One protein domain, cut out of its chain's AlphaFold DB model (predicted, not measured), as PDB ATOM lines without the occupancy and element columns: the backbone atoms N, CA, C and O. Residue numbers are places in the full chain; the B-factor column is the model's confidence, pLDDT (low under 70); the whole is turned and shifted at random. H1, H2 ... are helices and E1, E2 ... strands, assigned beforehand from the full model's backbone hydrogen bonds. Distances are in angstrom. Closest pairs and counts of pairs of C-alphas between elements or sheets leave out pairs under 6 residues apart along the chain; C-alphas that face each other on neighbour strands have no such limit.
ATOM      1  N   LEU A   2      33.700 -17.315 -14.897       63.53
ATOM      2  CA  LEU A   2      32.832 -17.562 -16.066       63.53
ATOM      3  C   LEU A   2      32.008 -16.337 -16.508       63.53
ATOM      4  O   LEU A   2      31.970 -16.019 -17.694       63.53
ATOM      5  N   SER A   3      31.431 -15.579 -15.567       68.44
ATOM      6  CA  SER A   3      30.699 -14.338 -15.885       68.44
ATOM      7  C   SER A   3      31.581 -13.284 -16.569       68.44
ATOM      8  O   SER A   3      31.139 -12.627 -17.505       68.44
ATOM      9  N   GLN A   4      32.848 -13.176 -16.152       71.00
ATOM     10  CA  GLN A   4      33.839 -12.266 -16.742       71.00
ATOM     11  C   GLN A   4      34.260 -12.743 -18.144       71.00
ATOM     12  O   GLN A   4      34.297 -11.955 -19.083       71.00
ATOM     13  N   MET A   5      34.488 -14.048 -18.336       74.75
ATOM     14  CA  MET A   5      34.793 -14.612 -19.662       74.75
ATOM     15  C   MET A   5      33.649 -14.389 -20.661       74.75
ATOM     16  O   MET A   5      33.896 -13.996 -21.801       74.75
ATOM     17  N   LYS A   6      32.395 -14.552 -20.212       73.56
ATOM     18  CA  LYS A   6      31.194 -14.269 -21.009       73.56
ATOM     19  C   LYS A   6      31.093 -12.787 -21.387       73.56
ATOM     20  O   LYS A   6      30.835 -12.479 -22.547       73.56
ATOM     21  N   GLN A   7      31.345 -11.880 -20.441       78.62
ATOM     22  CA  GLN A   7      31.345 -10.431 -20.678       78.62
ATOM     23  C   GLN A   7      32.392 -10.009 -21.723       78.62
ATOM     24  O   GLN A   7      32.115  -9.158 -22.564       78.62
ATOM     25  N   HIS A   8      33.567 -10.644 -21.717       77.44
ATOM     26  CA  HIS A   8      34.684 -10.314 -22.608       77.44
ATOM     27  C   HIS A   8      34.792 -11.210 -23.856       77.44
ATOM     28  O   HIS A   8      35.818 -11.194 -24.536       77.44
ATOM     29  N   LYS A   9      33.737 -11.971 -24.192       79.12
ATOM     30  CA  LYS A   9      33.661 -12.842 -25.384       79.12
ATOM     31  C   LYS A   9      34.821 -13.851 -25.495       79.12
ATOM     32  O   LYS A   9      35.268 -14.176 -26.595       79.12
ATOM     33  N   VAL A  10      35.315 -14.361 -24.366       74.38
ATOM     34  CA  VAL A  10      36.291 -15.461 -24.345       74.38
ATOM     35  C   VAL A  10      35.512 -16.785 -24.372       74.38
ATOM     36  O   VAL A  10      34.762 -17.039 -23.429       74.38
ATOM     37  N   PRO A  11      35.629 -17.612 -25.432       67.56
ATOM     38  CA  PRO A  11      34.921 -18.890 -25.510       67.56
ATOM     39  C   PRO A  11      35.415 -19.836 -24.408       67.56
ATOM     40  O   PRO A  11      36.621 -19.921 -24.176       67.56
ATOM     41  N   TYR A  12      34.491 -20.520 -23.730       61.88
ATOM     42  CA  TYR A  12      34.789 -21.431 -22.622       61.88
ATOM     43  C   TYR A  12      33.929 -22.709 -22.713       61.88
ATOM     44  O   TYR A  12      32.782 -22.626 -23.164       61.88
ATOM     45  N   PRO A  13      34.454 -23.880 -22.304       58.56
ATOM     46  CA  PRO A  13      33.697 -25.131 -22.258       58.56
ATOM     47  C   PRO A  13      32.661 -25.096 -21.124       58.56
ATOM     48  O   PRO A  13      32.952 -24.661 -20.011       58.56
ATOM     49  N   MET A  14      31.421 -25.507 -21.406       51.56
ATOM     50  CA  MET A  14      30.280 -25.198 -20.533       51.56
ATOM     51  C   MET A  14      30.038 -26.208 -19.393       51.56
ATOM     52  O   MET A  14      29.154 -25.948 -18.590       51.56
ATOM     53  N   ASN A  15      30.787 -27.318 -19.281       53.84
ATOM     54  CA  ASN A  15      30.419 -28.444 -18.396       53.84
ATOM     55  C   ASN A  15      31.600 -29.294 -17.862       53.84
ATOM     56  O   ASN A  15      31.519 -30.520 -17.860       53.84
ATOM     57  N   GLU A  16      32.686 -28.694 -17.372       53.47
ATOM     58  CA  GLU A  16      33.787 -29.471 -16.773       53.47
ATOM     59  C   GLU A  16      33.866 -29.316 -15.251       53.47
ATOM     60  O   GLU A  16      33.845 -28.211 -14.711       53.47
ATOM     61  N   LYS A  17      33.932 -30.457 -14.547       55.03
ATOM     62  CA  LYS A  17      34.084 -30.525 -13.083       55.03
ATOM     63  C   LYS A  17      35.539 -30.328 -12.623       55.03
ATOM     64  O   LYS A  17      35.759 -30.193 -11.424       55.03
ATOM     65  N   ILE A  18      36.510 -30.324 -13.543       58.50
ATOM     66  CA  ILE A  18      37.953 -30.359 -13.253       58.50
ATOM     67  C   ILE A  18      38.673 -29.310 -14.118       58.50
ATOM     68  O   ILE A  18      38.424 -29.216 -15.315       58.50
ATOM     69  N   TYR A  19      39.572 -28.519 -13.522       65.62
ATOM     70  CA  TYR A  19      40.337 -27.480 -14.224       65.62
ATOM     71  C   TYR A  19      41.659 -28.037 -14.779       65.62
ATOM     72  O   TYR A  19      42.636 -28.179 -14.046       65.62
ATOM     73  N   ASN A  20      41.721 -28.302 -16.085       71.31
ATOM     74  CA  ASN A  20      42.943 -28.745 -16.769       71.31
ATOM     75  C   ASN A  20      43.877 -27.569 -17.149       71.31
ATOM     76  O   ASN A  20      43.422 -26.546 -17.669       71.31
ATOM     77  N   VAL A  21      45.190 -27.744 -16.948       78.44
ATOM     78  CA  VAL A  21      46.257 -26.806 -17.342       78.44
ATOM     79  C   VAL A  21      46.240 -26.485 -18.832       78.44
ATOM     80  O   VAL A  21      46.379 -25.318 -19.193       78.44
ATOM     81  N   ASP A  22      46.066 -27.488 -19.687       76.69
ATOM     82  CA  ASP A  22      46.225 -27.311 -21.135       76.69
ATOM     83  C   ASP A  22      45.071 -26.518 -21.764       76.69
ATOM     84  O   ASP A  22      45.265 -25.817 -22.758       76.69
ATOM     85  N   GLU A  23      43.890 -26.562 -21.149       74.50
ATOM     86  CA  GLU A  23      42.671 -25.959 -21.692       74.50
ATOM     87  C   GLU A  23      42.284 -24.665 -20.970       74.50
ATOM     88  O   GLU A  23      42.010 -23.650 -21.612       74.50
ATOM     89  N   HIS A  24      42.308 -24.650 -19.634       80.44
ATOM     90  CA  HIS A  24      41.754 -23.540 -18.852       80.44
ATOM     91  C   HIS A  24      42.755 -22.409 -18.636       80.44
ATOM     92  O   HIS A  24      42.401 -21.229 -18.704       80.44
ATOM     93  N   VAL A  25      44.023 -22.735 -18.389       86.31
ATOM     94  CA  VAL A  25      45.048 -21.730 -18.076       86.31
ATOM     95  C   VAL A  25      45.283 -20.768 -19.247       86.31
ATOM     96  O   VAL A  25      45.338 -19.561 -18.994       86.31
ATOM     97  N   PRO A  26      45.331 -21.215 -20.521       86.69
ATOM     98  CA  PRO A  26      45.376 -20.298 -21.656       86.69
ATOM     99  C   PRO A  26      44.196 -19.322 -21.702       86.69
ATOM    100  O   PRO A  26      44.387 -18.159 -22.061       86.69
ATOM    101  N   LEU A  27      42.988 -19.755 -21.317       84.12
ATOM    102  CA  LEU A  27      41.802 -18.893 -21.277       84.12
ATOM    103  C   LEU A  27      41.910 -17.841 -20.170       84.12
ATOM    104  O   LEU A  27      41.579 -16.677 -20.399       84.12
ATOM    105  N   VAL A  28      42.415 -18.223 -18.994       87.50
ATOM    106  CA  VAL A  28      42.661 -17.286 -17.888       87.50
ATOM    107  C   VAL A  28      43.754 -16.286 -18.260       87.50
ATOM    108  O   VAL A  28      43.560 -15.089 -18.062       87.50
ATOM    109  N   GLN A  29      44.860 -16.734 -18.864       91.12
ATOM    110  CA  GLN A  29      45.896 -15.828 -19.371       91.12
ATOM    111  C   GLN A  29      45.318 -14.858 -20.404       91.12
ATOM    112  O   GLN A  29      45.571 -13.663 -20.316       91.12
ATOM    113  N   LYS A  30      44.492 -15.339 -21.341       88.06
ATOM    114  CA  LYS A  30      43.836 -14.484 -22.338       88.06
ATOM    115  C   LYS A  30      42.914 -13.448 -21.693       88.06
ATOM    116  O   LYS A  30      42.882 -12.305 -22.138       88.06
ATOM    117  N   LEU A  31      42.177 -13.823 -20.648       87.31
ATOM    118  CA  LEU A  31      41.349 -12.885 -19.891       87.31
ATOM    119  C   LEU A  31      42.208 -11.824 -19.184       87.31
ATOM    120  O   LEU A  31      41.872 -10.644 -19.243       87.31
ATOM    121  N   LEU A  32      43.325 -12.219 -18.565       90.19
ATOM    122  CA  LEU A  32      44.275 -11.282 -17.955       90.19
ATOM    123  C   LEU A  32      44.903 -10.347 -18.993       90.19
ATOM    124  O   LEU A  32      45.026  -9.159 -18.723       90.19
ATOM    125  N   ASP A  33      45.232 -10.849 -20.182       89.19
ATOM    126  CA  ASP A  33      45.774 -10.040 -21.276       89.19
ATOM    127  C   ASP A  33      44.764  -8.988 -21.775       89.19
ATOM    128  O   ASP A  33      45.176  -7.921 -22.226       89.19
ATOM    129  N   ILE A  34      43.455  -9.272 -21.693       87.75
ATOM    130  CA  ILE A  34      42.374  -8.333 -22.044       87.75
ATOM    131  C   ILE A  34      42.161  -7.298 -20.934       87.75
ATOM    132  O   ILE A  34      42.074  -6.105 -21.217       87.75
ATOM    133  N   LEU A  35      42.042  -7.748 -19.682       89.62
ATOM    134  CA  LEU A  35      41.717  -6.884 -18.543       89.62
ATOM    135  C   LEU A  35      42.906  -6.029 -18.098       89.62
ATOM    136  O   LEU A  35      42.735  -4.877 -17.705       89.62
ATOM    137  N   TYR A  36      44.109  -6.596 -18.160       91.50
ATOM    138  CA  TYR A  36      45.341  -5.996 -17.663       91.50
ATOM    139  C   TYR A  36      46.499  -6.215 -18.655       91.50
ATOM    140  O   TYR A  36      47.443  -6.961 -18.361       91.50
ATOM    141  N   PRO A  37      46.463  -5.565 -19.834       88.56
ATOM    142  CA  PRO A  37      47.458  -5.774 -20.882       88.56
ATOM    143  C   PRO A  37      48.898  -5.611 -20.370       88.56
ATOM    144  O   PRO A  37      49.276  -4.560 -19.855       88.56
ATOM    145  N   GLY A  38      49.709  -6.669 -20.491       84.88
ATOM    146  CA  GLY A  38      51.124  -6.671 -20.092       84.88
ATOM    147  C   GLY A  38      51.392  -6.642 -18.580       84.88
ATOM    148  O   GLY A  38      52.548  -6.505 -18.169       84.88
ATOM    149  N   GLN A  39      50.368  -6.768 -17.730       91.44
ATOM    150  CA  GLN A  39      50.536  -6.698 -16.273       91.44
ATOM    151  C   GLN A  39      50.808  -8.050 -15.623       91.44
ATOM    152  O   GLN A  39      51.655  -8.116 -14.733       91.44
ATOM    153  N   TYR A  40      50.156  -9.123 -16.079       93.31
ATOM    154  CA  TYR A  40      50.259 -10.445 -15.455       93.31
ATOM    155  C   TYR A  40      50.598 -11.555 -16.455       93.31
ATOM    156  O   TYR A  40      49.958 -11.685 -17.496       93.31
ATOM    157  N   ARG A  41      51.573 -12.398 -16.105       93.38
ATOM    158  CA  ARG A  41      51.912 -13.637 -16.816       93.38
ATOM    159  C   ARG A  41      51.816 -14.809 -15.851       93.38
ATOM    160  O   ARG A  41      52.380 -14.757 -14.765       93.38
ATOM    161  N   ILE A  42      51.100 -15.859 -16.234       94.50
ATOM    162  CA  ILE A  42      50.946 -17.071 -15.431       94.50
ATOM    163  C   ILE A  42      52.099 -18.045 -15.727       94.50
ATOM    164  O   ILE A  42      52.520 -18.215 -16.877       94.50
ATOM    165  N   ALA A  43      52.590 -18.710 -14.681       93.69
ATOM    166  CA  ALA A  43      53.494 -19.851 -14.776       93.69
ATOM    167  C   ALA A  43      53.082 -20.940 -13.780       93.69
ATOM    168  O   ALA A  43      52.882 -20.660 -12.601       93.69
ATOM    169  N   ILE A  44      52.966 -22.182 -14.246       91.25
ATOM    170  CA  ILE A  44      52.499 -23.319 -13.450       91.25
ATOM    171  C   ILE A  44      53.612 -24.342 -13.336       91.25
ATOM    172  O   ILE A  44      54.150 -24.799 -14.340       91.25
ATOM    173  N   PHE A  45      53.917 -24.725 -12.108       90.00
ATOM    174  CA  PHE A  45      54.831 -25.801 -11.752       90.00
ATOM    175  C   PHE A  45      54.023 -26.984 -11.227       90.00
ATOM    176  O   PHE A  45      52.897 -26.800 -10.778       90.00
ATOM    177  N   GLY A  46      54.586 -28.185 -11.261       83.44
ATOM    178  CA  GLY A  46      53.961 -29.336 -10.615       83.44
ATOM    179  C   GLY A  46      54.980 -30.244  -9.957       83.44
ATOM    180  O   GLY A  46      56.154 -29.898  -9.822       83.44
ATOM    181  N   ASP A  47      54.508 -31.409  -9.546       72.69
ATOM    182  CA  ASP A  47      55.224 -32.393  -8.733       72.69
ATOM    183  C   ASP A  47      56.397 -33.093  -9.438       72.69
ATOM    184  O   ASP A  47      57.287 -33.623  -8.776       72.69
ATOM    185  N   ARG A  48      56.463 -33.045 -10.775       58.75
ATOM    186  CA  ARG A  48      57.460 -33.767 -11.594       58.75
ATOM    187  C   ARG A  48      58.910 -33.271 -11.478       58.75
ATOM    188  O   ARG A  48      59.751 -33.683 -12.273       58.75
ATOM    189  N   GLY A  49      59.225 -32.398 -10.520       55.25
ATOM    190  CA  GLY A  49      60.603 -32.168 -10.069       55.25
ATOM    191  C   GLY A  49      61.578 -31.632 -11.127       55.25
ATOM    192  O   GLY A  49      62.790 -31.820 -11.013       55.25
ATOM    193  N   ASN A  50      61.087 -30.944 -12.153       62.47
ATOM    194  CA  ASN A  50      61.938 -30.182 -13.055       62.47
ATOM    195  C   ASN A  50      61.794 -28.710 -12.667       62.47
ATOM    196  O   ASN A  50      60.673 -28.236 -12.509       62.47
ATOM    197  N   ALA A  51      62.889 -27.953 -12.551       75.62
ATOM    198  CA  ALA A  51      62.862 -26.499 -12.314       75.62
ATOM    199  C   ALA A  51      62.280 -25.705 -13.511       75.62
ATOM    200  O   ALA A  51      62.606 -24.538 -13.726       75.62
ATOM    201  N   LYS A  52      61.438 -26.355 -14.312       83.12
ATOM    202  CA  LYS A  52      60.753 -25.854 -15.488       83.12
ATOM    203  C   LYS A  52      59.248 -25.879 -15.224       83.12
ATOM    204  O   LYS A  52      58.753 -26.870 -14.686       83.12
ATOM    205  N   PRO A  53      58.526 -24.822 -15.604       86.25
ATOM    206  CA  PRO A  53      57.080 -24.826 -15.508       86.25
ATOM    207  C   PRO A  53      56.482 -25.866 -16.468       86.25
ATOM    208  O   PRO A  53      56.976 -26.057 -17.578       86.25
ATOM    209  N   ILE A  54      55.397 -26.516 -16.045       87.69
ATOM    210  CA  ILE A  54      54.537 -27.350 -16.897       87.69
ATOM    211  C   ILE A  54      53.852 -26.470 -17.947       87.69
ATOM    212  O   ILE A  54      53.681 -26.875 -19.091       87.69
ATOM    213  N   TRP A  55      53.515 -25.232 -17.571       89.75
ATOM    214  CA  TRP A  55      52.929 -24.250 -18.471       89.75
ATOM    215  C   TRP A  55      53.420 -22.837 -18.147       89.75
ATOM    216  O   TRP A  55      53.509 -22.460 -16.978       89.75
ATOM    217  N   LYS A  56      53.722 -22.031 -19.170       90.31
ATOM    218  CA  LYS A  56      54.162 -20.635 -19.023       90.31
ATOM    219  C   LYS A  56      53.583 -19.767 -20.136       90.31
ATOM    220  O   LYS A  56      53.688 -20.116 -21.312       90.31
ATOM    221  N   GLY A  57      53.043 -18.606 -19.773       87.31
ATOM    222  CA  GLY A  57      52.575 -17.617 -20.742       87.31
ATOM    223  C   GLY A  57      53.696 -17.157 -21.687       87.31
ATOM    224  O   GLY A  57      54.855 -17.016 -21.296       87.31
ATOM    225  N   LYS A  58      53.364 -16.922 -22.962       84.31
ATOM    226  CA  LYS A  58      54.368 -16.588 -23.991       84.31
ATOM    227  C   LYS A  58      54.893 -15.154 -23.876       84.31
ATOM    228  O   LYS A  58      56.090 -14.928 -24.038       84.31
ATOM    229  N   LYS A  59      54.005 -14.189 -23.626       84.69
ATOM    230  CA  LYS A  59      54.351 -12.763 -23.525       84.69
ATOM    231  C   LYS A  59      54.779 -12.430 -22.105       84.69
ATOM    232  O   LYS A  59      54.122 -12.870 -21.169       84.69
ATOM    233  N   ARG A  60      55.860 -11.663 -21.948       85.25
ATOM    234  CA  ARG A  60      56.281 -11.151 -20.638       85.25
ATOM    235  C   ARG A  60      55.265 -10.180 -20.071       85.25
ATOM    236  O   ARG A  60      54.557  -9.509 -20.815       85.25
ATOM    237  N   ALA A  61      55.276 -10.085 -18.753       87.50
ATOM    238  CA  ALA A  61      54.460  -9.151 -18.017       87.50
ATOM    239  C   ALA A  61      55.254  -8.522 -16.869       87.50
ATOM    240  O   ALA A  61      56.365  -8.954 -16.556       87.50
ATOM    241  N   HIS A  62      54.684  -7.495 -16.247       85.94
ATOM    242  CA  HIS A  62      55.282  -6.842 -15.082       85.94
ATOM    243  C   HIS A  62      55.303  -7.759 -13.855       85.94
ATOM    244  O   HIS A  62      56.262  -7.732 -13.085       85.94
ATOM    245  N   ASN A  63      54.268  -8.585 -13.693       89.19
ATOM    246  CA  ASN A  63      54.102  -9.487 -12.564       89.19
ATOM    247  C   ASN A  63      53.943 -10.935 -13.030       89.19
ATOM    248  O   ASN A  63      53.188 -11.237 -13.957       89.19
ATOM    249  N   GLU A  64      54.622 -11.839 -12.330       90.62
ATOM    250  CA  GLU A  64      54.588 -13.278 -12.589       90.62
ATOM    251  C   GLU A  64      53.690 -13.967 -11.558       90.62
ATOM    252  O   GLU A  64      54.013 -14.024 -10.369       90.62
ATOM    253  N   LEU A  65      52.562 -14.506 -12.011       93.56
ATOM    254  CA  LEU A  65      51.634 -15.293 -11.205       93.56
ATOM    255  C   LEU A  65      52.066 -16.758 -11.239       93.56
ATOM    256  O   LEU A  65      51.707 -17.518 -12.140       93.56
ATOM    257  N   CYS A  66      52.878 -17.138 -10.259       93.50
ATOM    258  CA  CYS A  66      53.427 -18.483 -10.160       93.50
ATOM    259  C   CYS A  66      52.503 -19.378  -9.329       93.50
ATOM    260  O   CYS A  66      52.202 -19.053  -8.181       93.50
ATOM    261  N   LEU A  67      52.079 -20.507  -9.890       92.50
ATOM    262  CA  LEU A  67      51.193 -21.476  -9.247       92.50
ATOM    263  C   LEU A  67      51.844 -22.863  -9.220       92.50
ATOM    264  O   LEU A  67      52.629 -23.210 -10.100       92.50
ATOM    265  N   PHE A  68      51.507 -23.658  -8.214       89.00
ATOM    266  CA  PHE A  68      51.908 -25.048  -8.059       89.00
ATOM    267  C   PHE A  68      50.672 -25.937  -8.174       89.00
ATOM    268  O   PHE A  68      49.724 -25.750  -7.417       89.00
ATOM    269  N   LEU A  69      50.678 -26.875  -9.113       86.19
ATOM    270  CA  LEU A  69      49.611 -27.841  -9.331       86.19
ATOM    271  C   LEU A  69      49.985 -29.185  -8.707       86.19
ATOM    272  O   LEU A  69      51.009 -29.773  -9.062       86.19
ATOM    273  N   LYS A  70      49.128 -29.681  -7.816       81.06
ATOM    274  CA  LYS A  70      49.207 -31.030  -7.248       81.06
ATOM    275  C   LYS A  70      47.798 -31.544  -6.979       81.06
ATOM    276  O   LYS A  70      46.987 -30.776  -6.474       81.06
ATOM    277  N   ASP A  71      47.526 -32.805  -7.318       79.75
ATOM    278  CA  ASP A  71      46.238 -33.471  -7.064       79.75
ATOM    279  C   ASP A  71      45.033 -32.617  -7.514       79.75
ATOM    280  O   ASP A  71      44.097 -32.378  -6.759       79.75
ATOM    281  N   GLU A  72      45.110 -32.077  -8.740       74.06
ATOM    282  CA  GLU A  72      44.093 -31.193  -9.346       74.06
ATOM    283  C   GLU A  72      43.842 -29.857  -8.606       74.06
ATOM    284  O   GLU A  72      42.896 -29.131  -8.912       74.06
ATOM    285  N   HIS A  73      44.725 -29.476  -7.677       81.19
ATOM    286  CA  HIS A  73      44.643 -28.236  -6.906       81.19
ATOM    287  C   HIS A  73      45.775 -27.247  -7.230       81.19
ATOM    288  O   HIS A  73      46.952 -27.613  -7.265       81.19
ATOM    289  N   PHE A  74      45.427 -25.965  -7.408       84.81
ATOM    290  CA  PHE A  74      46.377 -24.874  -7.656       84.81
ATOM    291  C   PHE A  74      46.703 -24.090  -6.380       84.81
ATOM    292  O   PHE A  74      45.858 -23.381  -5.837       84.81
ATOM    293  N   SER A  75      47.970 -24.121  -5.976       88.50
ATOM    294  CA  SER A  75      48.517 -23.367  -4.845       88.50
ATOM    295  C   SER A  75      49.372 -22.192  -5.319       88.50
ATOM    296  O   SER A  75      50.180 -22.326  -6.233       88.50
ATOM    297  N   GLY A  76      49.252 -21.024  -4.686       90.62
ATOM    298  CA  GLY A  76      50.070 -19.857  -5.029       90.62
ATOM    299  C   GLY A  76      51.527 -19.988  -4.574       90.62
ATOM    300  O   GLY A  76      51.797 -20.243  -3.402       90.62
ATOM    301  N   ILE A  77      52.481 -19.732  -5.472       90.75
ATOM    302  CA  ILE A  77      53.911 -19.662  -5.148       90.75
ATOM    303  C   ILE A  77      54.302 -18.198  -4.942       90.75
ATOM    304  O   ILE A  77      54.307 -17.402  -5.878       90.75
ATOM    305  N   ARG A  78      54.707 -17.841  -3.719       86.38
ATOM    306  CA  ARG A  78      55.165 -16.472  -3.405       86.38
ATOM    307  C   ARG A  78      56.579 -16.179  -3.907       86.38
ATOM    308  O   ARG A  78      56.869 -15.064  -4.326       86.38
TER     309      ARG A  78
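What this domain is: This is residues 2 to 78 of the 700 residues of the protein "DNA-directed DNA polymerase" of Meloidogyne enterolobii (UniProt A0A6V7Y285). One long helix, H2, runs along the E1 edge of a small three-strand sheet and covers mainly that strand, while short helix H1 is on the far side of H2 from the sheet. Residues 47 to 62 loop out between E1 and E2, and residues 55 to 56 pair antiparallel with residues 43 to 44 of E1. The 77 printed residues hold two named helices, then three named strands; the sheet, ordered E1, E2, E3, is mixed. The class is mixed, helices and strands, and the whole is compact, with a radius of gyration of the C-alphas of 12.9 A and spans of 37 by 32 by 18 A.

Where its parts are: H1, residues 2 to 7, begins at C-alpha 2 (32.832, -17.562, -16.066). H2, residues 21 to 35, is 20.5 A long. E1, residues 40 to 46, is 19.8 A; E2, residues 63 to 70, is 22.7 A; E3, residues 73 to 76, ends at C-alpha 76 (50.070, -19.857, -5.029).

How they stand to each other: H1 is close to but not clearly touching H2, the closest C-alphas, Met 5 and Leu 31, being 6.8 A apart. H2 is on the sheet at a height of 9.4 A; its closest C-alphas to E1 are Gln 29 and Ile 42, 6.5 A. E1 and E2 are parallel, with N 43 and O 65 at 2.9 A. E2 and E3 form an antiparallel hairpin, with N 68 and O 75 at 2.7 A. Every O i to N i+4 pair is within hydrogen-bond range in H1, and 8 of 11 in H2.

The domain as a whole: The C-alphas farthest apart, Gln 7 and Gly 49, are 38.0 A apart. The printed part has no cut. The links H1 to H2 and E1 to E2 are long. Confidence is under 70 at residues 2 to 3, 11 to 19 and 48 to 50.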